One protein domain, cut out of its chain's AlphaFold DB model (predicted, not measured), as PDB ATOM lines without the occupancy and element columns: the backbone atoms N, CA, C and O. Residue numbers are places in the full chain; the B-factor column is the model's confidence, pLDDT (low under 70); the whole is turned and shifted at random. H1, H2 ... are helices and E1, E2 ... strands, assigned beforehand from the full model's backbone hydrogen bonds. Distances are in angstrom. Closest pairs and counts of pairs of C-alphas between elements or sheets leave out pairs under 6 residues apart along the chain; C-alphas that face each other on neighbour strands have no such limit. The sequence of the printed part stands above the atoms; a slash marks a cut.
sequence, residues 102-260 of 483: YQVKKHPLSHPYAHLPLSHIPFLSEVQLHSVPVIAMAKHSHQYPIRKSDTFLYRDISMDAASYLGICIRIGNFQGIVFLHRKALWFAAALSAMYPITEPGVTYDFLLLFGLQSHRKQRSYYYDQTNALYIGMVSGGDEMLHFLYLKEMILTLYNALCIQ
ATOM      1  N   TYR A 102      34.077  84.299  -5.272       94.25
ATOM      2  CA  TYR A 102      34.557  83.417  -4.217       94.25
ATOM      3  C   TYR A 102      35.064  82.130  -4.837       94.25
ATOM      4  O   TYR A 102      34.295  81.350  -5.403       94.25
ATOM      5  N   GLN A 103      36.364  81.893  -4.709       94.12
ATOM      6  CA  GLN A 103      36.934  80.621  -5.103       94.12
ATOM      7  C   GLN A 103      36.780  79.621  -3.964       94.12
ATOM      8  O   GLN A 103      37.157  79.902  -2.826       94.12
ATOM      9  N   VAL A 104      36.240  78.445  -4.272       94.56
ATOM     10  CA  VAL A 104      35.992  77.383  -3.302       94.56
ATOM     11  C   VAL A 104      36.673  76.087  -3.716       94.56
ATOM     12  O   VAL A 104      36.714  75.717  -4.889       94.56
ATOM     13  N   LYS A 105      37.196  75.356  -2.737       93.00
ATOM     14  CA  LYS A 105      37.844  74.059  -2.933       93.00
ATOM     15  C   LYS A 105      37.265  73.043  -1.962       93.00
ATOM     16  O   LYS A 105      36.922  73.364  -0.829       93.00
ATOM     17  N   LYS A 106      37.185  71.783  -2.386       90.81
ATOM     18  CA  LYS A 106      36.929  70.688  -1.447       90.81
ATOM     19  C   LYS A 106      38.226  70.375  -0.716       90.81
ATOM     20  O   LYS A 106      39.246  70.152  -1.362       90.81
ATOM     21  N   HIS A 107      38.163  70.339   0.607       87.62
ATOM     22  CA  HIS A 107      39.287  69.968   1.452       87.62
ATOM     23  C   HIS A 107      38.866  68.801   2.351       87.62
ATOM     24  O   HIS A 107      37.772  68.859   2.918       87.62
ATOM     25  N   PRO A 108      39.681  67.740   2.501       84.69
ATOM     26  CA  PRO A 108      39.397  66.704   3.483       84.69
ATOM     27  C   PRO A 108      39.509  67.317   4.881       84.69
ATOM     28  O   PRO A 108      40.583  67.752   5.293       84.69
ATOM     29  N   LEU A 109      38.393  67.396   5.600       89.12
ATOM     30  CA  LEU A 109      38.366  67.895   6.970       89.12
ATOM     31  C   LEU A 109      38.320  66.720   7.944       89.12
ATOM     32  O   LEU A 109      37.371  65.937   7.925       89.12
ATOM     33  N   SER A 110      39.310  66.637   8.829       88.12
ATOM     34  CA  SER A 110      39.241  65.773  10.007       88.12
ATOM     35  C   SER A 110      38.494  66.509  11.116       88.12
ATOM     36  O   SER A 110      38.930  67.579  11.527       88.12
ATOM     37  N   HIS A 111      37.373  65.965  11.595       90.62
ATOM     38  CA  HIS A 111      36.618  66.534  12.715       90.62
ATOM     39  C   HIS A 111      36.019  65.429  13.599       90.62
ATOM     40  O   HIS A 111      35.667  64.362  13.095       90.62
ATOM     41  N   PRO A 112      35.832  65.676  14.908       89.62
ATOM     42  CA  PRO A 112      35.311  64.662  15.833       89.62
ATOM     43  C   PRO A 112      33.789  64.446  15.731       89.62
ATOM     44  O   PRO A 112      33.245  63.496  16.290       89.62
ATOM     45  N   TYR A 113      33.075  65.324  15.023       92.69
ATOM     46  CA  TYR A 113      31.607  65.362  14.991       92.69
ATOM     47  C   TYR A 113      30.999  64.553  13.839       92.69
ATOM     48  O   TYR A 113      30.412  65.130  12.930       92.69
ATOM     49  N   ALA A 114      31.153  63.227  13.861       89.50
ATOM     50  CA  ALA A 114      30.789  62.335  12.748       89.50
ATOM     51  C   ALA A 114      29.303  62.370  12.324       89.50
ATOM     52  O   ALA A 114      28.975  61.996  11.202       89.50
ATOM     53  N   HIS A 115      28.397  62.813  13.200       91.94
ATOM     54  CA  HIS A 115      26.972  62.964  12.885       91.94
ATOM     55  C   HIS A 115      26.662  64.207  12.039       91.94
ATOM     56  O   HIS A 115      25.541  64.349  11.556       91.94
ATOM     57  N   LEU A 116      27.632  65.108  11.864       93.50
ATOM     58  CA  LEU A 116      27.500  66.309  11.048       93.50
ATOM     59  C   LEU A 116      28.206  66.128   9.703       93.50
ATOM     60  O   LEU A 116      29.329  65.624   9.668       93.50
ATOM     61  N   PRO A 117      27.635  66.630   8.598       94.12
ATOM     62  CA  PRO A 117      28.224  66.491   7.271       94.12
ATOM     63  C   PRO A 117      29.337  67.527   7.000       94.12
ATOM     64  O   PRO A 117      29.463  68.019   5.878       94.12
ATOM     65  N   LEU A 118      30.144  67.892   8.006       93.81
ATOM     66  CA  LEU A 118      31.127  68.985   7.901       93.81
ATOM     67  C   LEU A 118      32.228  68.688   6.876       93.81
ATOM     68  O   LEU A 118      32.670  69.590   6.169       93.81
ATOM     69  N   SER A 119      32.621  67.420   6.735       91.81
ATOM     70  CA  SER A 119      33.588  66.955   5.732       91.81
ATOM     71  C   SER A 119      33.130  67.126   4.279       91.81
ATOM     72  O   SER A 119      33.940  66.997   3.362       91.81
ATOM     73  N   HIS A 120      31.839  67.376   4.042       93.56
ATOM     74  CA  HIS A 120      31.278  67.581   2.703       93.56
ATOM     75  C   HIS A 120      31.138  69.059   2.324       93.56
ATOM     76  O   HIS A 120      30.821  69.358   1.170       93.56
ATOM     77  N   ILE A 121      31.382  69.973   3.265       95.50
ATOM     78  CA  ILE A 121      31.263  71.411   3.045       95.50
ATOM     79  C   ILE A 121      32.513  71.908   2.293       95.50
ATOM     80  O   ILE A 121      33.636  71.633   2.726       95.50
ATOM     81  N   PRO A 122      32.366  72.621   1.160       95.00
ATOM     82  CA  PRO A 122      33.503  73.226   0.475       95.00
ATOM     83  C   PRO A 122      34.084  74.382   1.297       95.00
ATOM     84  O   PRO A 122      33.377  75.026   2.070       95.00
ATOM     85  N   PHE A 123      35.366  74.669   1.102       96.25
ATOM     86  CA  PHE A 123      36.075  75.740   1.789       96.25
ATOM     87  C   PHE A 123      36.394  76.898   0.856       96.25
ATOM     88  O   PHE A 123      36.827  76.688  -0.277       96.25
ATOM     89  N   LEU A 124      36.212  78.117   1.352       96.06
ATOM     90  CA  LEU A 124      36.651  79.348   0.710       96.06
ATOM     91  C   LEU A 124      38.180  79.385   0.662       96.06
ATOM     92  O   LEU A 124      38.829  79.289   1.702       96.06
ATOM     93  N   SER A 125      38.742  79.536  -0.534       93.81
ATOM     94  CA  SER A 125      40.184  79.693  -0.736       93.81
ATOM     95  C   SER A 125      40.580  81.130  -1.048       93.81
ATOM     96  O   SER A 125      41.631  81.572  -0.604       93.81
ATOM     97  N   GLU A 126      39.758  81.857  -1.807       92.81
ATOM     98  CA  GLU A 126      40.069  83.226  -2.228       92.81
ATOM     99  C   GLU A 126      38.793  84.059  -2.366       92.81
ATOM    100  O   GLU A 126      37.743  83.550  -2.767       92.81
ATOM    101  N   VAL A 127      38.905  85.350  -2.050       92.94
ATOM    102  CA  VAL A 127      37.864  86.357  -2.264       92.94
ATOM    103  C   VAL A 127      38.418  87.445  -3.173       92.94
ATOM    104  O   VAL A 127      39.380  88.120  -2.819       92.94
ATOM    105  N   GLN A 128      37.770  87.648  -4.315       91.69
ATOM    106  CA  GLN A 128      38.055  88.745  -5.235       91.69
ATOM    107  C   GLN A 128      36.876  89.712  -5.231       91.69
ATOM    108  O   GLN A 128      35.739  89.304  -5.464       91.69
ATOM    109  N   LEU A 129      37.140  90.986  -4.947       89.50
ATOM    110  CA  LEU A 129      36.138  92.050  -4.967       89.50
ATOM    111  C   LEU A 129      36.268  92.835  -6.275       89.50
ATOM    112  O   LEU A 129      37.347  93.331  -6.590       89.50
ATOM    113  N   HIS A 130      35.167  92.961  -7.014       86.75
ATOM    114  CA  HIS A 130      35.112  93.686  -8.293       86.75
ATOM    115  C   HIS A 130      34.518  95.089  -8.143       86.75
ATOM    116  O   HIS A 130      34.703  95.950  -9.004       86.75
ATOM    117  N   SER A 131      33.806  95.326  -7.045       82.00
ATOM    118  CA  SER A 131      33.214  96.605  -6.664       82.00
ATOM    119  C   SER A 131      33.483  96.887  -5.182       82.00
ATOM    120  O   SER A 131      33.876  95.994  -4.432       82.00
ATOM    121  N   VAL A 132      33.290  98.139  -4.751       80.56
ATOM    122  CA  VAL A 132      33.313  98.487  -3.322       80.56
ATOM    123  C   VAL A 132      32.098  97.822  -2.667       80.56
ATOM    124  O   VAL A 132      30.966  98.227  -2.955       80.56
ATOM    125  N   PRO A 133      32.284  96.805  -1.808       81.00
ATOM    126  CA  PRO A 133      31.168  96.000  -1.349       81.00
ATOM    127  C   PRO A 133      30.347  96.768  -0.311       81.00
ATOM    128  O   PRO A 133      30.868  97.265   0.693       81.00
ATOM    129  N   VAL A 134      29.036  96.820  -0.545       87.00
ATOM    130  CA  VAL A 134      28.040  97.256   0.436       87.00
ATOM    131  C   VAL A 134      27.251  96.028   0.865       87.00
ATOM    132  O   VAL A 134      26.385  95.535   0.144       87.00
ATOM    133  N   ILE A 135      27.573  95.512   2.044       88.62
ATOM    134  CA  ILE A 135      27.020  94.271   2.568       88.62
ATOM    135  C   ILE A 135      25.798  94.592   3.420       88.62
ATOM    136  O   ILE A 135      25.906  95.236   4.463       88.62
ATOM    137  N   ALA A 136      24.632  94.128   2.981       87.38
ATOM    138  CA  ALA A 136      23.411  94.223   3.766       87.38
ATOM    139  C   ALA A 136      23.435  93.231   4.938       87.38
ATOM    140  O   ALA A 136      23.858  92.085   4.794       87.38
ATOM    141  N   MET A 137      22.925  93.662   6.085       88.56
ATOM    142  CA  MET A 137      22.714  92.822   7.261       88.56
ATOM    143  C   MET A 137      21.387  93.148   7.937       88.56
ATOM    144  O   MET A 137      20.767  94.184   7.674       88.56
ATOM    145  N   ALA A 138      20.924  92.233   8.788       86.50
ATOM    146  CA  ALA A 138      19.694  92.434   9.536       86.50
ATOM    147  C   ALA A 138      19.786  93.630  10.495       86.50
ATOM    148  O   ALA A 138      20.873  94.017  10.916       86.50
ATOM    149  N   LYS A 139      18.632  94.188  10.880       83.38
ATOM    150  CA  LYS A 139      18.567  95.236  11.902       83.38
ATOM    151  C   LYS A 139      19.015  94.691  13.259       83.38
ATOM    152  O   LYS A 139      18.444  93.714  13.755       83.38
ATOM    153  N   HIS A 140      19.952  95.369  13.906       73.56
ATOM    154  CA  HIS A 140      20.348  95.139  15.285       73.56
ATOM    155  C   HIS A 140      19.246  95.623  16.241       73.56
ATOM    156  O   HIS A 140      19.316  96.691  16.851       73.56
ATOM    157  N   SER A 141      18.176  94.838  16.344       63.59
ATOM    158  CA  SER A 141      16.990  95.197  17.129       63.59
ATOM    159  C   SER A 141      17.116  94.858  18.617       63.59
ATOM    160  O   SER A 141      16.497  95.522  19.441       63.59
ATOM    161  N   HIS A 142      17.903  93.835  18.968       67.75
ATOM    162  CA  HIS A 142      18.034  93.321  20.332       67.75
ATOM    163  C   HIS A 142      19.482  92.901  20.595       67.75
ATOM    164  O   HIS A 142      20.119  92.310  19.729       67.75
ATOM    165  N   GLN A 143      20.009  93.153  21.795       70.19
ATOM    166  CA  GLN A 143      21.273  92.543  22.211       70.19
ATOM    167  C   GLN A 143      21.012  91.106  22.660       70.19
ATOM    168  O   GLN A 143      20.483  90.861  23.743       70.19
ATOM    169  N   TYR A 144      21.380  90.143  21.817       82.06
ATOM    170  CA  TYR A 144      21.440  88.740  22.212       82.06
ATOM    171  C   TYR A 144      22.809  88.473  22.849       82.06
ATOM    172  O   TYR A 144      23.809  88.532  22.132       82.06
ATOM    173  N   PRO A 145      22.899  88.198  24.161       83.81
ATOM    174  CA  PRO A 145      24.183  87.960  24.810       83.81
ATOM    175  C   PRO A 145      24.782  86.625  24.363       83.81
ATOM    176  O   PRO A 145      24.052  85.656  24.131       83.81
ATOM    177  N   ILE A 146      26.112  86.558  24.300       87.38
ATOM    178  CA  ILE A 146      26.821  85.291  24.120       87.38
ATOM    179  C   ILE A 146      26.839  84.545  25.456       87.38
ATOM    180  O   ILE A 146      27.249  85.092  26.478       87.38
ATOM    181  N   ARG A 147      26.395  83.285  25.457       87.94
ATOM    182  CA  ARG A 147      26.350  82.440  26.659       87.94
ATOM    183  C   ARG A 147      27.247  81.225  26.511       87.94
ATOM    184  O   ARG A 147      27.194  80.540  25.492       87.94
ATOM    185  N   LYS A 148      28.027  80.918  27.542       88.50
ATOM    186  CA  LYS A 148      28.675  79.613  27.617       88.50
ATOM    187  C   LYS A 148      27.598  78.561  27.868       88.50
ATOM    188  O   LYS A 148      26.642  78.810  28.596       88.50
ATOM    189  N   SER A 149      27.717  77.424  27.204       90.50
ATOM    190  CA  SER A 149      26.882  76.261  27.462       90.50
ATOM    191  C   SER A 149      27.622  75.309  28.393       90.50
ATOM    192  O   SER A 149      28.834  75.144  28.265       90.50
ATOM    193  N   ASP A 150      26.891  74.639  29.278       89.00
ATOM    194  CA  ASP A 150      27.404  73.515  30.076       89.00
ATOM    195  C   ASP A 150      27.312  72.185  29.319       89.00
ATOM    196  O   ASP A 150      27.886  71.171  29.715       89.00
ATOM    197  N   THR A 151      26.573  72.179  28.210       91.94
ATOM    198  CA  THR A 151      26.316  70.990  27.400       91.94
ATOM    199  C   THR A 151      26.803  71.173  25.972       91.94
ATOM    200  O   THR A 151      26.856  72.285  25.438       91.94
ATOM    201  N   PHE A 152      27.147  70.049  25.347       93.81
ATOM    202  CA  PHE A 152      27.613  70.006  23.970       93.81
ATOM    203  C   PHE A 152      26.586  70.616  23.001       93.81
ATOM    204  O   PHE A 152      25.437  70.177  22.950       93.81
ATOM    205  N   LEU A 153      27.018  71.604  22.211       92.44
ATOM    206  CA  LEU A 153      26.128  72.428  21.385       92.44
ATOM    207  C   LEU A 153      25.572  71.718  20.152       92.44
ATOM    208  O   LEU A 153      24.463  72.027  19.723       92.44
ATOM    209  N   TYR A 154      26.323  70.788  19.565       91.88
ATOM    210  CA  TYR A 154      25.959  70.212  18.271       91.88
ATOM    211  C   TYR A 154      25.197  68.894  18.375       91.88
ATOM    212  O   TYR A 154      25.171  68.144  17.410       91.88
ATOM    213  N   ARG A 155      24.602  68.567  19.526       87.50
ATOM    214  CA  ARG A 155      23.928  67.273  19.713       87.50
ATOM    215  C   ARG A 155      22.700  67.116  18.811       87.50
ATOM    216  O   ARG A 155      22.586  66.117  18.115       87.50
ATOM    217  N   ASP A 156      21.833  68.124  18.807       85.06
ATOM    218  CA  ASP A 156      20.505  68.068  18.184       85.06
ATOM    219  C   ASP A 156      20.384  69.098  17.053       85.06
ATOM    220  O   ASP A 156      19.431  69.879  16.990       85.06
ATOM    221  N   ILE A 157      21.395  69.147  16.181       89.69
ATOM    222  CA  ILE A 157      21.393  70.029  15.013       89.69
ATOM    223  C   ILE A 157      21.199  69.220  13.734       89.69
ATOM    224  O   ILE A 157      21.786  68.157  13.551       89.69
ATOM    225  N   SER A 158      20.377  69.752  12.835       86.50
ATOM    226  CA  SER A 158      20.206  69.240  11.479       86.50
ATOM    227  C   SER A 158      20.761  70.277  10.520       86.50
ATOM    228  O   SER A 158      20.348  71.435  10.558       86.50
ATOM    229  N   MET A 159      21.695  69.869   9.668       92.00
ATOM    230  CA  MET A 159      22.304  70.751   8.683       92.00
ATOM    231  C   MET A 159      22.552  70.009   7.375       92.00
ATOM    232  O   MET A 159      22.874  68.823   7.376       92.00
ATOM    233  N   ASP A 160      22.414  70.732   6.273       93.44
ATOM    234  CA  ASP A 160      22.751  70.266   4.935       93.44
ATOM    235  C   ASP A 160      24.076  70.900   4.503       93.44
ATOM    236  O   ASP A 160      24.214  72.121   4.539       93.44
ATOM    237  N   ALA A 161      25.047  70.087   4.086       93.06
ATOM    238  CA  ALA A 161      26.369  70.573   3.702       93.06
ATOM    239  C   ALA A 161      26.327  71.564   2.530       93.06
ATOM    240  O   ALA A 161      27.134  72.491   2.496       93.06
ATOM    241  N   ALA A 162      25.379  71.416   1.597       92.19
ATOM    242  CA  ALA A 162      25.260  72.327   0.460       92.19
ATOM    243  C   ALA A 162      24.818  73.740   0.876       92.19
ATOM    244  O   ALA A 162      25.094  74.704   0.165       92.19
ATOM    245  N   SER A 163      24.197  73.879   2.050       93.25
ATOM    246  CA  SER A 163      23.725  75.154   2.598       93.25
ATOM    247  C   SER A 163      24.816  75.969   3.307       93.25
ATOM    248  O   SER A 163      24.531  77.059   3.809       93.25
ATOM    249  N   TYR A 164      26.054  75.471   3.362       95.19
ATOM    250  CA  TYR A 164      27.160  76.099   4.084       95.19
ATOM    251  C   TYR A 164      28.412  76.252   3.221       95.19
ATOM    252  O   TYR A 164      28.647  75.501   2.277       95.19
ATOM    253  N   LEU A 165      29.242  77.214   3.615       95.81
ATOM    254  CA  LEU A 165      30.609  77.383   3.151       95.81
ATOM    255  C   LEU A 165      31.544  77.391   4.363       95.81
ATOM    256  O   LEU A 165      31.300  78.102   5.339       95.81
ATOM    257  N   GLY A 166      32.604  76.592   4.315       97.06
ATOM    258  CA  GLY A 166      33.664  76.604   5.315       97.06
ATOM    259  C   GLY A 166      34.638  77.743   5.039       97.06
ATOM    260  O   GLY A 166      35.069  77.942   3.909       97.06
ATOM    261  N   ILE A 167      35.013  78.495   6.062       97.62
ATOM    262  CA  ILE A 167      36.018  79.551   5.968       97.62
ATOM    263  C   ILE A 167      37.010  79.308   7.086       97.62
ATOM    264  O   ILE A 167      36.648  79.319   8.262       97.62
ATOM    265  N   CYS A 168      38.255  79.051   6.719       97.31
ATOM    266  CA  CYS A 168      39.310  78.847   7.687       97.31
ATOM    267  C   CYS A 168      40.093  80.150   7.858       97.31
ATOM    268  O   CYS A 168      40.662  80.673   6.900       97.31
ATOM    269  N   ILE A 169      40.083  80.677   9.079       97.38
ATOM    270  CA  ILE A 169      40.674  81.968   9.436       97.38
ATOM    271  C   ILE A 169      41.834  81.786  10.408       97.38
ATOM    272  O   ILE A 169      41.838  80.858  11.221       97.38
ATOM    273  N   ARG A 170      42.805  82.702  10.350       96.38
ATOM    274  CA  ARG A 170      43.877  82.804  11.348       96.38
ATOM    275  C   ARG A 170      43.696  84.039  12.216       96.38
ATOM    276  O   ARG A 170      43.442  85.126  11.705       96.38
ATOM    277  N   ILE A 171      43.854  83.861  13.522       95.25
ATOM    278  CA  ILE A 171      43.755  84.921  14.528       95.25
ATOM    279  C   ILE A 171      44.830  84.690  15.588       95.25
ATOM    280  O   ILE A 171      44.884  83.635  16.222       95.25
ATOM    281  N   GLY A 172      45.758  85.641  15.719       92.38
ATOM    282  CA  GLY A 172      47.006  85.390  16.436       92.38
ATOM    283  C   GLY A 172      47.677  84.103  15.930       92.38
ATOM    284  O   GLY A 172      47.680  83.811  14.730       92.38
ATOM    285  N   ASN A 173      48.171  83.282  16.854       91.50
ATOM    286  CA  ASN A 173      48.764  81.975  16.548       91.50
ATOM    287  C   ASN A 173      47.746  80.832  16.388       91.50
ATOM    288  O   ASN A 173      48.154  79.680  16.259       91.50
ATOM    289  N   PHE A 174      46.447  81.131  16.403       95.31
ATOM    290  CA  PHE A 174      45.381  80.137  16.361       95.31
ATOM    291  C   PHE A 174      44.721  80.080  14.982       95.31
ATOM    292  O   PHE A 174      44.736  81.041  14.204       95.31
ATOM    293  N   GLN A 175      44.111  78.937  14.699       96.19
ATOM    294  CA  GLN A 175      43.377  78.665  13.477       96.19
ATOM    295  C   GLN A 175      41.947  78.250  13.814       96.19
ATOM    296  O   GLN A 175      41.718  77.340  14.606       96.19
ATOM    297  N   GLY A 176      40.974  78.910  13.197       97.31
ATOM    298  CA  GLY A 176      39.560  78.651  13.423       97.31
ATOM    299  C   GLY A 176      38.827  78.305  12.143       97.31
ATOM    300  O   GLY A 176      39.137  78.835  11.077       97.31
ATOM    301  N   ILE A 177      37.818  77.446  12.251       98.06
ATOM    302  CA  ILE A 177      36.929  77.115  11.136       98.06
ATOM    303  C   ILE A 177      35.553  77.719  11.388       98.06
ATOM    304  O   ILE A 177      34.889  77.405  12.371       98.06
ATOM    305  N   VAL A 178      35.095  78.557  10.466       98.31
ATOM    306  CA  VAL A 178      33.760  79.149  10.465       98.31
ATOM    307  C   VAL A 178      32.944  78.505   9.351       98.31
ATOM    308  O   VAL A 178      33.217  78.713   8.174       98.31
ATOM    309  N   PHE A 179      31.915  77.745   9.706       97.69
ATOM    310  CA  PHE A 179      30.900  77.290   8.764       97.69
ATOM    311  C   PHE A 179      29.802  78.339   8.669       97.69
ATOM    312  O   PHE A 179      28.987  78.513   9.581       97.69
ATOM    313  N   LEU A 180      29.801  79.047   7.547       96.69
ATOM    314  CA  LEU A 180      28.913  80.157   7.261       96.69
ATOM    315  C   LEU A 180      27.739  79.673   6.409       96.69
ATOM    316  O   LEU A 180      27.938  79.139   5.320       96.69
ATOM    317  N   HIS A 181      26.512  79.846   6.898       95.12
ATOM    318  CA  HIS A 181      25.317  79.540   6.113       95.12
ATOM    319  C   HIS A 181      25.245  80.436   4.862       95.12
ATOM    320  O   HIS A 181      25.513  81.634   4.954       95.12
ATOM    321  N   ARG A 182      24.805  79.899   3.715       91.12
ATOM    322  CA  ARG A 182      24.727  80.612   2.420       91.12
ATOM    323  C   ARG A 182      23.952  81.937   2.470       91.12
ATOM    324  O   ARG A 182      24.445  82.963   2.036       91.12
ATOM    325  N   LYS A 183      22.834  81.999   3.201       89.88
ATOM    326  CA  LYS A 183      22.135  83.278   3.496       89.88
ATOM    327  C   LYS A 183      23.024  84.415   4.049       89.88
ATOM    328  O   LYS A 183      22.637  85.574   3.953       89.88
ATOM    329  N   ALA A 184      24.162  84.095   4.666       91.50
ATOM    330  CA  ALA A 184      25.128  85.039   5.216       91.50
ATOM    331  C   ALA A 184      26.451  85.069   4.430       91.50
ATOM    332  O   ALA A 184      27.425  85.624   4.927       91.50
ATOM    333  N   LEU A 185      26.507  84.498   3.220       90.12
ATOM    334  CA  LEU A 185      27.745  84.318   2.457       90.12
ATOM    335  C   LEU A 185      28.475  85.632   2.192       90.12
ATOM    336  O   LEU A 185      29.697  85.656   2.173       90.12
ATOM    337  N   TRP A 186      27.745  86.742   2.070       88.12
ATOM    338  CA  TRP A 186      28.347  88.060   1.876       88.12
ATOM    339  C   TRP A 186      29.246  88.477   3.059       88.12
ATOM    340  O   TRP A 186      30.203  89.233   2.895       88.12
ATOM    341  N   PHE A 187      29.017  87.934   4.259       93.94
ATOM    342  CA  PHE A 187      29.921  88.139   5.392       93.94
ATOM    343  C   PHE A 187      31.288  87.491   5.185       93.94
ATOM    344  O   PHE A 187      32.219  87.883   5.877       93.94
ATOM    345  N   ALA A 188      31.452  86.570   4.232       94.31
ATOM    346  CA  ALA A 188      32.749  85.990   3.907       94.31
ATOM    347  C   ALA A 188      33.750  87.044   3.413       94.31
ATOM    348  O   ALA A 188      34.905  86.998   3.820       94.31
ATOM    349  N   ALA A 189      33.313  88.031   2.620       92.94
ATOM    350  CA  ALA A 189      34.179  89.138   2.200       92.94
ATOM    351  C   ALA A 189      34.545  90.080   3.353       92.94
ATOM    352  O   ALA A 189      35.685  90.520   3.472       92.94
ATOM    353  N   ALA A 190      33.586  90.380   4.230       94.62
ATOM    354  CA  ALA A 190      33.879  91.148   5.436       94.62
ATOM    355  C   ALA A 190      34.848  90.383   6.353       94.62
ATOM    356  O   ALA A 190      35.788  90.961   6.887       94.62
ATOM    357  N   LEU A 191      34.664  89.069   6.484       95.75
ATOM    358  CA  LEU A 191      35.523  88.201   7.278       95.75
ATOM    359  C   LEU A 191      36.935  88.093   6.682       95.75
ATOM    360  O   LEU A 191      37.900  88.179   7.436       95.75
ATOM    361  N   SER A 192      37.061  87.988   5.353       94.56
ATOM    362  CA  SER A 192      38.351  87.939   4.651       94.56
ATOM    363  C   SER A 192      39.152  89.234   4.768       94.56
ATOM    364  O   SER A 192      40.370  89.216   4.641       94.56
ATOM    365  N   ALA A 193      38.476  90.366   4.989       93.88
ATOM    366  CA  ALA A 193      39.136  91.635   5.275       93.88
ATOM    367  C   ALA A 193      39.608  91.732   6.735       93.88
ATOM    368  O   ALA A 193      40.589  92.415   7.018       93.88
ATOM    369  N   MET A 194      38.919  91.072   7.671       95.00
ATOM    370  CA  MET A 194      39.241  91.116   9.105       95.00
ATOM    371  C   MET A 194      40.323  90.114   9.510       95.00
ATOM    372  O   MET A 194      41.100  90.406  10.420       95.00
ATOM    373  N   TYR A 195      40.367  88.956   8.842       96.06
ATOM    374  CA  TYR A 195      41.276  87.854   9.148       96.06
ATOM    375  C   TYR A 195      41.825  87.219   7.864       96.06
ATOM    376  O   TYR A 195      41.071  87.033   6.904       96.06
ATOM    377  N   PRO A 196      43.101  86.798   7.847       95.44
ATOM    378  CA  PRO A 196      43.644  86.009   6.749       95.44
ATOM    379  C   PRO A 196      42.878  84.698   6.564       95.44
ATOM    380  O   PRO A 196      42.703  83.929   7.516       95.44
ATOM    381  N   ILE A 197      42.478  84.425   5.321       95.31
ATOM    382  CA  ILE A 197      41.927  83.130   4.919       95.31
ATOM    383  C   ILE A 197      43.080  82.176   4.621       95.31
ATOM    384  O   ILE A 197      44.045  82.532   3.949       95.31
ATOM    385  N   THR A 198      42.969  80.949   5.118       93.69
ATOM    386  CA  THR A 198      43.947  79.880   4.893       93.69
ATOM    387  C   THR A 198      43.254  78.569   4.562       93.69
ATOM    388  O   THR A 198      42.042  78.442   4.717       93.69
ATOM    389  N   GLU A 199      44.010  77.580   4.093       90.81
ATOM    390  CA  GLU A 199      43.471  76.232   3.925       90.81
ATOM    391  C   GLU A 199      43.320  75.538   5.300       90.81
ATOM    392  O   GLU A 199      44.112  75.798   6.216       90.81
ATOM    393  N   PRO A 200      42.304  74.673   5.489       89.12
ATOM    394  CA  PRO A 200      42.114  73.947   6.742       89.12
ATOM    395  C   PRO A 200      43.325  73.074   7.084       89.12
ATOM    396  O   PRO A 200      43.722  72.202   6.316       89.12
ATOM    397  N   GLY A 201      43.900  73.293   8.263       85.31
ATOM    398  CA  GLY A 201      44.975  72.471   8.797       85.31
ATOM    399  C   GLY A 201      44.460  71.128   9.306       85.31
ATOM    400  O   GLY A 201      43.256  70.887   9.407       85.31
ATOM    401  N   VAL A 202      45.392  70.251   9.681       84.12
ATOM    402  CA  VAL A 202      45.068  68.978  10.351       84.12
ATOM    403  C   VAL A 202      44.417  69.227  11.717       84.12
ATOM    404  O   VAL A 202      43.549  68.468  12.139       84.12
ATOM    405  N   THR A 203      44.829  70.303  12.387       89.00
ATOM    406  CA  THR A 203      44.317  70.753  13.683       89.00
ATOM    407  C   THR A 203      43.824  72.191  13.581       89.00
ATOM    408  O   THR A 203      44.348  72.983  12.798       89.00
ATOM    409  N   TYR A 204      42.838  72.528  14.402       94.56
ATOM    410  CA  TYR A 204      42.267  73.862  14.538       94.56
ATOM    411  C   TYR A 204      41.787  74.040  15.982       94.56
ATOM    412  O   TYR A 204      41.468  73.064  16.661       94.56
ATOM    413  N   ASP A 205      41.754  75.280  16.452       96.50
ATOM    414  CA  ASP A 205      41.562  75.627  17.862       96.50
ATOM    415  C   ASP A 205      40.106  75.953  18.202       96.50
ATOM    416  O   ASP A 205      39.665  75.802  19.347       96.50
ATOM    417  N   PHE A 206      39.330  76.376  17.199       97.19
ATOM    418  CA  PHE A 206      37.892  76.536  17.346       97.19
ATOM    419  C   PHE A 206      37.102  76.248  16.069       97.19
ATOM    420  O   PHE A 206      37.610  76.332  14.949       97.19
ATOM    421  N   LEU A 207      35.821  75.940  16.254       97.50
ATOM    422  CA  LEU A 207      34.848  75.710  15.192       97.50
ATOM    423  C   LEU A 207      33.580  76.520  15.473       97.50
ATOM    424  O   LEU A 207      33.038  76.471  16.569       97.50
ATOM    425  N   LEU A 208      33.083  77.267  14.494       98.00
ATOM    426  CA  LEU A 208      31.873  78.075  14.615       98.00
ATOM    427  C   LEU A 208      30.847  77.675  13.553       98.00
ATOM    428  O   LEU A 208      31.136  77.736  12.365       98.00
ATOM    429  N   LEU A 209      29.625  77.344  13.975       97.56
ATOM    430  CA  LEU A 209      28.459  77.268  13.091       97.56
ATOM    431  C   LEU A 209      27.694  78.594  13.141       97.56
ATOM    432  O   LEU A 209      27.100  78.930  14.169       97.56
ATOM    433  N   PHE A 210      27.678  79.341  12.038       97.12
ATOM    434  CA  PHE A 210      26.982  80.623  11.949       97.12
ATOM    435  C   PHE A 210      25.788  80.564  10.994       97.12
ATOM    436  O   PHE A 210      25.904  80.118   9.852       97.12
ATOM    437  N   GLY A 211      24.639  81.069  11.450       93.69
ATOM    438  CA  GLY A 211      23.419  81.153  10.647       93.69
ATOM    439  C   GLY A 211      22.613  79.854  10.603       93.69
ATOM    440  O   GLY A 211      21.827  79.658   9.674       93.69
ATOM    441  N   LEU A 212      22.787  78.972  11.596       93.06
ATOM    442  CA  LEU A 212      21.976  77.761  11.734       93.06
ATOM    443  C   LEU A 212      20.499  78.139  11.888       93.06
ATOM    444  O   LEU A 212      20.110  78.796  12.855       93.06
ATOM    445  N   GLN A 213      19.676  77.722  10.930       90.31
ATOM    446  CA  GLN A 213      18.250  78.027  10.946       90.31
ATOM    447  C   GLN A 213      17.587  77.268  12.098       90.31
ATOM    448  O   GLN A 213      17.637  76.042  12.173       90.31
ATOM    449  N   SER A 214      16.990  78.004  13.030       88.88
ATOM    450  CA  SER A 214      16.329  77.430  14.201       88.88
ATOM    451  C   SER A 214      15.274  78.387  14.738       88.88
ATOM    452  O   SER A 214      15.423  79.603  14.655       88.88
ATOM    453  N   HIS A 215      14.229  77.849  15.368       85.75
ATOM    454  CA  HIS A 215      13.284  78.665  16.135       85.75
ATOM    455  C   HIS A 215      13.938  79.293  17.377       85.75
ATOM    456  O   HIS A 215      13.465  80.310  17.883       85.75
ATOM    457  N   ARG A 216      15.026  78.694  17.881       88.06
ATOM    458  CA  ARG A 216      15.763  79.202  19.039       88.06
ATOM    459  C   ARG A 216      16.836  80.187  18.586       88.06
ATOM    460  O   ARG A 216      17.814  79.804  17.941       88.06
ATOM    461  N   LYS A 217      16.657  81.446  18.990       91.12
ATOM    462  CA  LYS A 217      17.650  82.511  18.844       91.12
ATOM    463  C   LYS A 217      18.680  82.375  19.952       91.12
ATOM    464  O   LYS A 217      18.353  82.561  21.124       91.12
ATOM    465  N   GLN A 218      19.901  82.019  19.594       90.75
ATOM    466  CA  GLN A 218      20.963  81.802  20.568       90.75
ATOM    467  C   GLN A 218      22.323  82.110  19.962       90.75
ATOM    468  O   GLN A 218      22.560  81.935  18.766       90.75
ATOM    469  N   ARG A 219      23.209  82.567  20.838       92.44
ATOM    470  CA  ARG A 219      24.624  82.784  20.589       92.44
ATOM    471  C   ARG A 219      25.339  82.094  21.730       92.44
ATOM    472  O   ARG A 219      25.315  82.587  22.858       92.44
ATOM    473  N   SER A 220      25.902  80.929  21.463       92.69
ATOM    474  CA  SER A 220      26.498  80.121  22.516       92.69
ATOM    475  C   SER A 220      27.811  79.506  22.097       92.69
ATOM    476  O   SER A 220      28.033  79.260  20.917       92.69
ATOM    477  N   TYR A 221      28.664  79.243  23.078       94.69
ATOM    478  CA  TYR A 221      29.912  78.517  22.881       94.69
ATOM    479  C   TYR A 221      30.111  77.470  23.981       94.69
ATOM    480  O   TYR A 221      29.506  77.551  25.050       94.69
ATOM    481  N   TYR A 222      30.921  76.458  23.703       94.56
ATOM    482  CA  TYR A 222      31.208  75.331  24.583       94.56
ATOM    483  C   TYR A 222      32.665  74.910  24.397       94.56
ATOM    484  O   TYR A 222      33.191  74.993  23.289       94.56
ATOM    485  N   TYR A 223      33.315  74.461  25.469       94.50
ATOM    486  CA  TYR A 223      34.645  73.862  25.379       94.50
ATOM    487  C   TYR A 223      34.517  72.341  25.401       94.50
ATOM    488  O   TYR A 223      34.164  71.758  26.426       94.50
ATOM    489  N   ASP A 224      34.796  71.708  24.266       94.56
ATOM    490  CA  ASP A 224      34.842  70.259  24.142       94.56
ATOM    491  C   ASP A 224      36.174  69.738  24.682       94.56
ATOM    492  O   ASP A 224      37.183  69.688  23.980       94.56
ATOM    493  N   GLN A 225      36.158  69.346  25.956       92.69
ATOM    494  CA  GLN A 225      37.327  68.821  26.660       92.69
ATOM    495  C   GLN A 225      37.903  67.559  26.008       92.69
ATOM    496  O   GLN A 225      39.107  67.340  26.090       92.69
ATOM    497  N   THR A 226      37.071  66.744  25.350       92.88
ATOM    498  CA  THR A 226      37.512  65.477  24.741       92.88
ATOM    499  C   THR A 226      38.435  65.732  23.558       92.88
ATOM    500  O   THR A 226      39.412  65.017  23.361       92.88
ATOM    501  N   ASN A 227      38.126  66.773  22.784       92.56
ATOM    502  CA  ASN A 227      38.846  67.128  21.564       92.56
ATOM    503  C   ASN A 227      39.721  68.380  21.727       92.56
ATOM    504  O   ASN A 227      40.298  68.839  20.748       92.56
ATOM    505  N   ALA A 228      39.794  68.933  22.945       93.56
ATOM    506  CA  ALA A 228      40.461  70.194  23.267       93.56
ATOM    507  C   ALA A 228      40.077  71.346  22.315       93.56
ATOM    508  O   ALA A 228      40.925  72.127  21.895       93.56
ATOM    509  N   LEU A 229      38.786  71.444  21.978       94.75
ATOM    510  CA  LEU A 229      38.281  72.316  20.919       94.75
ATOM    511  C   LEU A 229      37.184  73.244  21.445       94.75
ATOM    512  O   LEU A 229      36.206  72.792  22.045       94.75
ATOM    513  N   TYR A 230      37.291  74.543  21.168       95.81
ATOM    514  CA  TYR A 230      36.168  75.452  21.387       95.81
ATOM    515  C   TYR A 230      35.175  75.375  20.232       95.81
ATOM    516  O   TYR A 230      35.543  75.489  19.067       95.81
ATOM    517  N   ILE A 231      33.893  75.230  20.548       96.81
ATOM    518  CA  ILE A 231      32.826  75.247  19.552       96.81
ATOM    519  C   ILE A 231      31.853  76.386  19.814       96.81
ATOM    520  O   ILE A 231      31.474  76.638  20.954       96.81
ATOM    521  N   GLY A 232      31.431  77.068  18.756       96.75
ATOM    522  CA  GLY A 232      30.476  78.165  18.788       96.75
ATOM    523  C   GLY A 232      29.267  77.896  17.903       96.75
ATOM    524  O   GLY A 232      29.340  77.185  16.898       96.75
ATOM    525  N   MET A 233      28.134  78.485  18.260       96.19
ATOM    526  CA  MET A 233      26.903  78.409  17.491       96.19
ATOM    527  C   MET A 233      26.152  79.734  17.554       96.19
ATOM    528  O   MET A 233      25.853  80.245  18.635       96.19
ATOM    529  N   VAL A 234      25.790  80.251  16.384       95.50
ATOM    530  CA  VAL A 234      24.799  81.317  16.231       95.50
ATOM    531  C   VAL A 234      23.635  80.753  15.425       95.50
ATOM    532  O   VAL A 234      23.796  80.416  14.249       95.50
ATOM    533  N   SER A 235      22.471  80.632  16.065       94.19
ATOM    534  CA  SER A 235      21.257  80.101  15.441       94.19
ATOM    535  C   SER A 235      20.059  81.020  15.638       94.19
ATOM    536  O   SER A 235      20.000  81.773  16.612       94.19
ATOM    537  N   GLY A 236      19.093  80.940  14.726       92.38
ATOM    538  CA  GLY A 236      17.856  81.721  14.754       92.38
ATOM    539  C   GLY A 236      17.293  81.967  13.354       92.38
ATOM    540  O   GLY A 236      17.583  81.204  12.431       92.38
ATOM    541  N   GLY A 237      16.494  83.030  13.212       90.44
ATOM    542  CA  GLY A 237      15.998  83.528  11.926       90.44
ATOM    543  C   GLY A 237      16.944  84.530  11.252       90.44
ATOM    544  O   GLY A 237      18.088  84.712  11.675       90.44
ATOM    545  N   ASP A 238      16.450  85.203  10.208       88.94
ATOM    546  CA  ASP A 238      17.214  86.187   9.425       88.94
ATOM    547  C   ASP A 238      17.726  87.358  10.292       88.94
ATOM    548  O   ASP A 238      18.774  87.923  10.009       88.94
ATOM    549  N   GLU A 239      17.050  87.685  11.396       88.25
ATOM    550  CA  GLU A 239      17.471  88.702  12.367       88.25
ATOM    551  C   GLU A 239      18.780  88.373  13.100       88.25
ATOM    552  O   GLU A 239      19.432  89.270  13.629       88.25
ATOM    553  N   MET A 240      19.175  87.096  13.131       90.69
ATOM    554  CA  MET A 240      20.457  86.666  13.695       90.69
ATOM    555  C   MET A 240      21.595  86.737  12.667       90.69
ATOM    556  O   MET A 240      22.757  86.554  13.031       90.69
ATOM    557  N   LEU A 241      21.289  87.021  11.394       91.69
ATOM    558  CA  LEU A 241      22.275  87.215  10.329       91.69
ATOM    559  C   LEU A 241      22.799  88.657  10.370       91.69
ATOM    560  O   LEU A 241      22.495  89.500   9.525       91.69
ATOM    561  N   HIS A 242      23.590  88.931  11.406       91.81
ATOM    562  CA  HIS A 242      24.233  90.216  11.652       91.81
ATOM    563  C   HIS A 242      25.753  90.040  11.724       91.81
ATOM    564  O   HIS A 242      26.240  89.200  12.485       91.81
ATOM    565  N   PHE A 243      26.521  90.850  10.986       93.50
ATOM    566  CA  PHE A 243      27.978  90.688  10.912       93.50
ATOM    567  C   PHE A 243      28.661  90.826  12.280       93.50
ATOM    568  O   PHE A 243      29.530  90.030  12.625       93.50
ATOM    569  N   LEU A 244      28.221  91.774  13.116       90.75
ATOM    570  CA  LEU A 244      28.773  91.899  14.471       90.75
ATOM    571  C   LEU A 244      28.541  90.650  15.334       90.75
ATOM    572  O   LEU A 244      29.400  90.329  16.143       90.75
ATOM    573  N   TYR A 245      27.457  89.886  15.134       93.12
ATOM    574  CA  TYR A 245      27.277  88.637  15.882       93.12
ATOM    575  C   TYR A 245      28.294  87.573  15.481       93.12
ATOM    576  O   TYR A 245      28.712  86.797  16.343       93.12
ATOM    577  N   LEU A 246      28.689  87.552  14.204       95.44
ATOM    578  CA  LEU A 246      29.764  86.704  13.698       95.44
ATOM    579  C   LEU A 246      31.105  87.132  14.306       95.44
ATOM    580  O   LEU A 246      31.763  86.312  14.944       95.44
ATOM    581  N   LYS A 247      31.458  88.419  14.176       93.81
ATOM    582  CA  LYS A 247      32.698  89.005  14.712       93.81
ATOM    583  C   LYS A 247      32.842  88.751  16.217       93.81
ATOM    584  O   LYS A 247      33.822  88.163  16.656       93.81
ATOM    585  N   GLU A 248      31.841  89.133  17.007       91.75
ATOM    586  CA  GLU A 248      31.851  88.976  18.467       91.75
ATOM    587  C   GLU A 248      31.958  87.503  18.890       91.75
ATOM    588  O   GLU A 248      32.627  87.195  19.874       91.75
ATOM    589  N   MET A 249      31.324  86.575  18.159       94.56
ATOM    590  CA  MET A 249      31.430  85.145  18.467       94.56
ATOM    591  C   MET A 249      32.833  84.602  18.172       94.56
ATOM    592  O   MET A 249      33.367  83.859  18.990       94.56
ATOM    593  N   ILE A 250      33.449  84.992  17.051       96.31
ATOM    594  CA  ILE A 250      34.837  84.620  16.726       96.31
ATOM    595  C   ILE A 250      35.791  85.136  17.804       96.31
ATOM    596  O   ILE A 250      36.562  84.355  18.359       96.31
ATOM    597  N   LEU A 251      35.683  86.422  18.152       93.19
ATOM    598  CA  LEU A 251      36.490  87.018  19.214       93.19
ATOM    599  C   LEU A 251      36.251  86.325  20.558       93.19
ATOM    600  O   LEU A 251      37.204  86.068  21.275       93.19
ATOM    601  N   THR A 252      35.014  85.939  20.885       92.62
ATOM    602  CA  THR A 252      34.725  85.205  22.130       92.62
ATOM    603  C   THR A 252      35.433  83.851  22.183       92.62
ATOM    604  O   THR A 252      36.007  83.506  23.215       92.62
ATOM    605  N   LEU A 253      35.414  83.080  21.089       94.75
ATOM    606  CA  LEU A 253      36.104  81.786  21.014       94.75
ATOM    607  C   LEU A 253      37.623  81.965  21.143       94.75
ATOM    608  O   LEU A 253      38.264  81.252  21.913       94.75
ATOM    609  N   TYR A 254      38.180  82.954  20.443       94.94
ATOM    610  CA  TYR A 254      39.597  83.306  20.518       94.94
ATOM    611  C   TYR A 254      40.018  83.756  21.923       94.94
ATOM    612  O   TYR A 254      40.979  83.248  22.489       94.94
ATOM    613  N   ASN A 255      39.258  84.651  22.540       92.44
ATOM    614  CA  ASN A 255      39.547  85.153  23.876       92.44
ATOM    615  C   ASN A 255      39.465  84.048  24.930       92.44
ATOM    616  O   ASN A 255      40.265  84.034  25.862       92.44
ATOM    617  N   ALA A 256      38.534  83.102  24.782       91.88
ATOM    618  CA  ALA A 256      38.457  81.944  25.663       91.88
ATOM    619  C   ALA A 256      39.728  81.074  25.571       91.88
ATOM    620  O   ALA A 256      40.229  80.634  26.607       91.88
ATOM    621  N   LEU A 257      40.291  80.898  24.367       92.81
ATOM    622  CA  LEU A 257      41.590  80.242  24.156       92.81
ATOM    623  C   LEU A 257      42.747  81.022  24.805       92.81
ATOM    624  O   LEU A 257      43.587  80.419  25.470       92.81
ATOM    625  N   CYS A 258      42.785  82.349  24.660       93.12
ATOM    626  CA  CYS A 258      43.807  83.200  25.285       93.12
ATOM    627  C   CYS A 258      43.750  83.131  26.820       93.12
ATOM    628  O   CYS A 258      44.767  82.904  27.469       93.12
ATOM    629  N   ILE A 259      42.551  83.198  27.406       91.06
ATOM    630  CA  ILE A 259      42.355  83.072  28.861       91.06
ATOM    631  C   ILE A 259      42.811  81.697  29.364       91.06
ATOM    632  O   ILE A 259      43.362  81.594  30.459       91.06
ATOM    633  N   GLN A 260      42.613  80.623  28.588       89.62
ATOM    634  CA  GLN A 260      43.161  79.305  28.935       89.62
ATOM    635  C   GLN A 260      44.696  79.287  28.967       89.62
ATOM    636  O   GLN A 260      45.264  78.502  29.723       89.62
TER     637      GLN A 260
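AT A GLANCE: This is residues 102 to 260 of the 483 residues of an uncharacterized protein of Erysipelotrichaceae bacterium 5_2_54FAA (UniProt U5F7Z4). A twisted five-stranded sheet curls round one long helix, H2, and a short helix, H1, is on the same face near the sheet's E4 edge. A small hairpin, E1 and E2, sits beside E4 and H1, while residues 106 to 122 and 138 to 163 run round the outside with no named element. The printed part has 159 residues, with two named helices and eight named strands in the order E1 E2 E3 E4 E5 H1 E6 E7 E8 H2; the class is mixed, helices and strands. The large sheet is mixed, in the order E4 E5 E6 E8 E7. The whole is compact, with a radius of gyration of the C-alphas of 14.6 A, and rounded, spanning 44 by 37 by 31 A.

HOW THE PARTS SIT: E6 (residues 206 to 213) is parallel to E5 (residues 174 to 181), at 11 degrees, with N 179 and O 208 2.8 A apart. It is also parallel to E8 (residues 229 to 236), at 14 degrees, with N 209 and O 232 2.9 A apart. The edge strands form hairpins with their neighbours: E4 (residues 164 to 171) is antiparallel to E5, N 167 to O 178 being 2.8 A, and E7 (residues 218 to 224) to E8, N 222 to O 231 being 2.8 A. The sheet curls round H2 (residues 243 to 260); the closest C-alphas of E8 and H2, those of Tyr 230 and Leu 253, are 6.3 A apart. H1 (residues 187 to 194) is on the same face, at a height over the sheet of 8.9 A, and runs along E5, at 8 degrees on the local plane. E5, H1 and E6 form a strand-helix-strand unit, two parallel neighbour strands with a helix between, and its crossover is left-handed. H1 and H2 are close but not clearly touching, at a steep tilt of 50 degrees. The hairpin of E1 (residues 102 to 105) and E2 (residues 123 to 129) is antiparallel, with N 105 and O 123 2.8 A apart; the closest C-alphas of E2 and E4, Phe 123 and Gly 166, are 4.4 A apart. E3 (residues 134 to 137) pairs with no named strand. In H1 and H2 every O i to N i+4 pair is within hydrogen-bond range.

IN THESE COORDINATES: E1 begins at C-alpha 102 (34.557, 83.417, -4.217). E4 is 21.5 A long, E5 22.5 A, E6 20.7 A and E8 23.3 A. H2 is 26.2 A long and ends at C-alpha 260 (43.161, 79.305, 28.935).

THE WHOLE: The C-alphas farthest apart, those of Ser 131 and Thr 226, are 44.4 A apart. The printed part has no cut. The links E1 to E2, E3 to E4 and H1 to E6 are long. Residues 141 to 142 are under 70 in pLDDT.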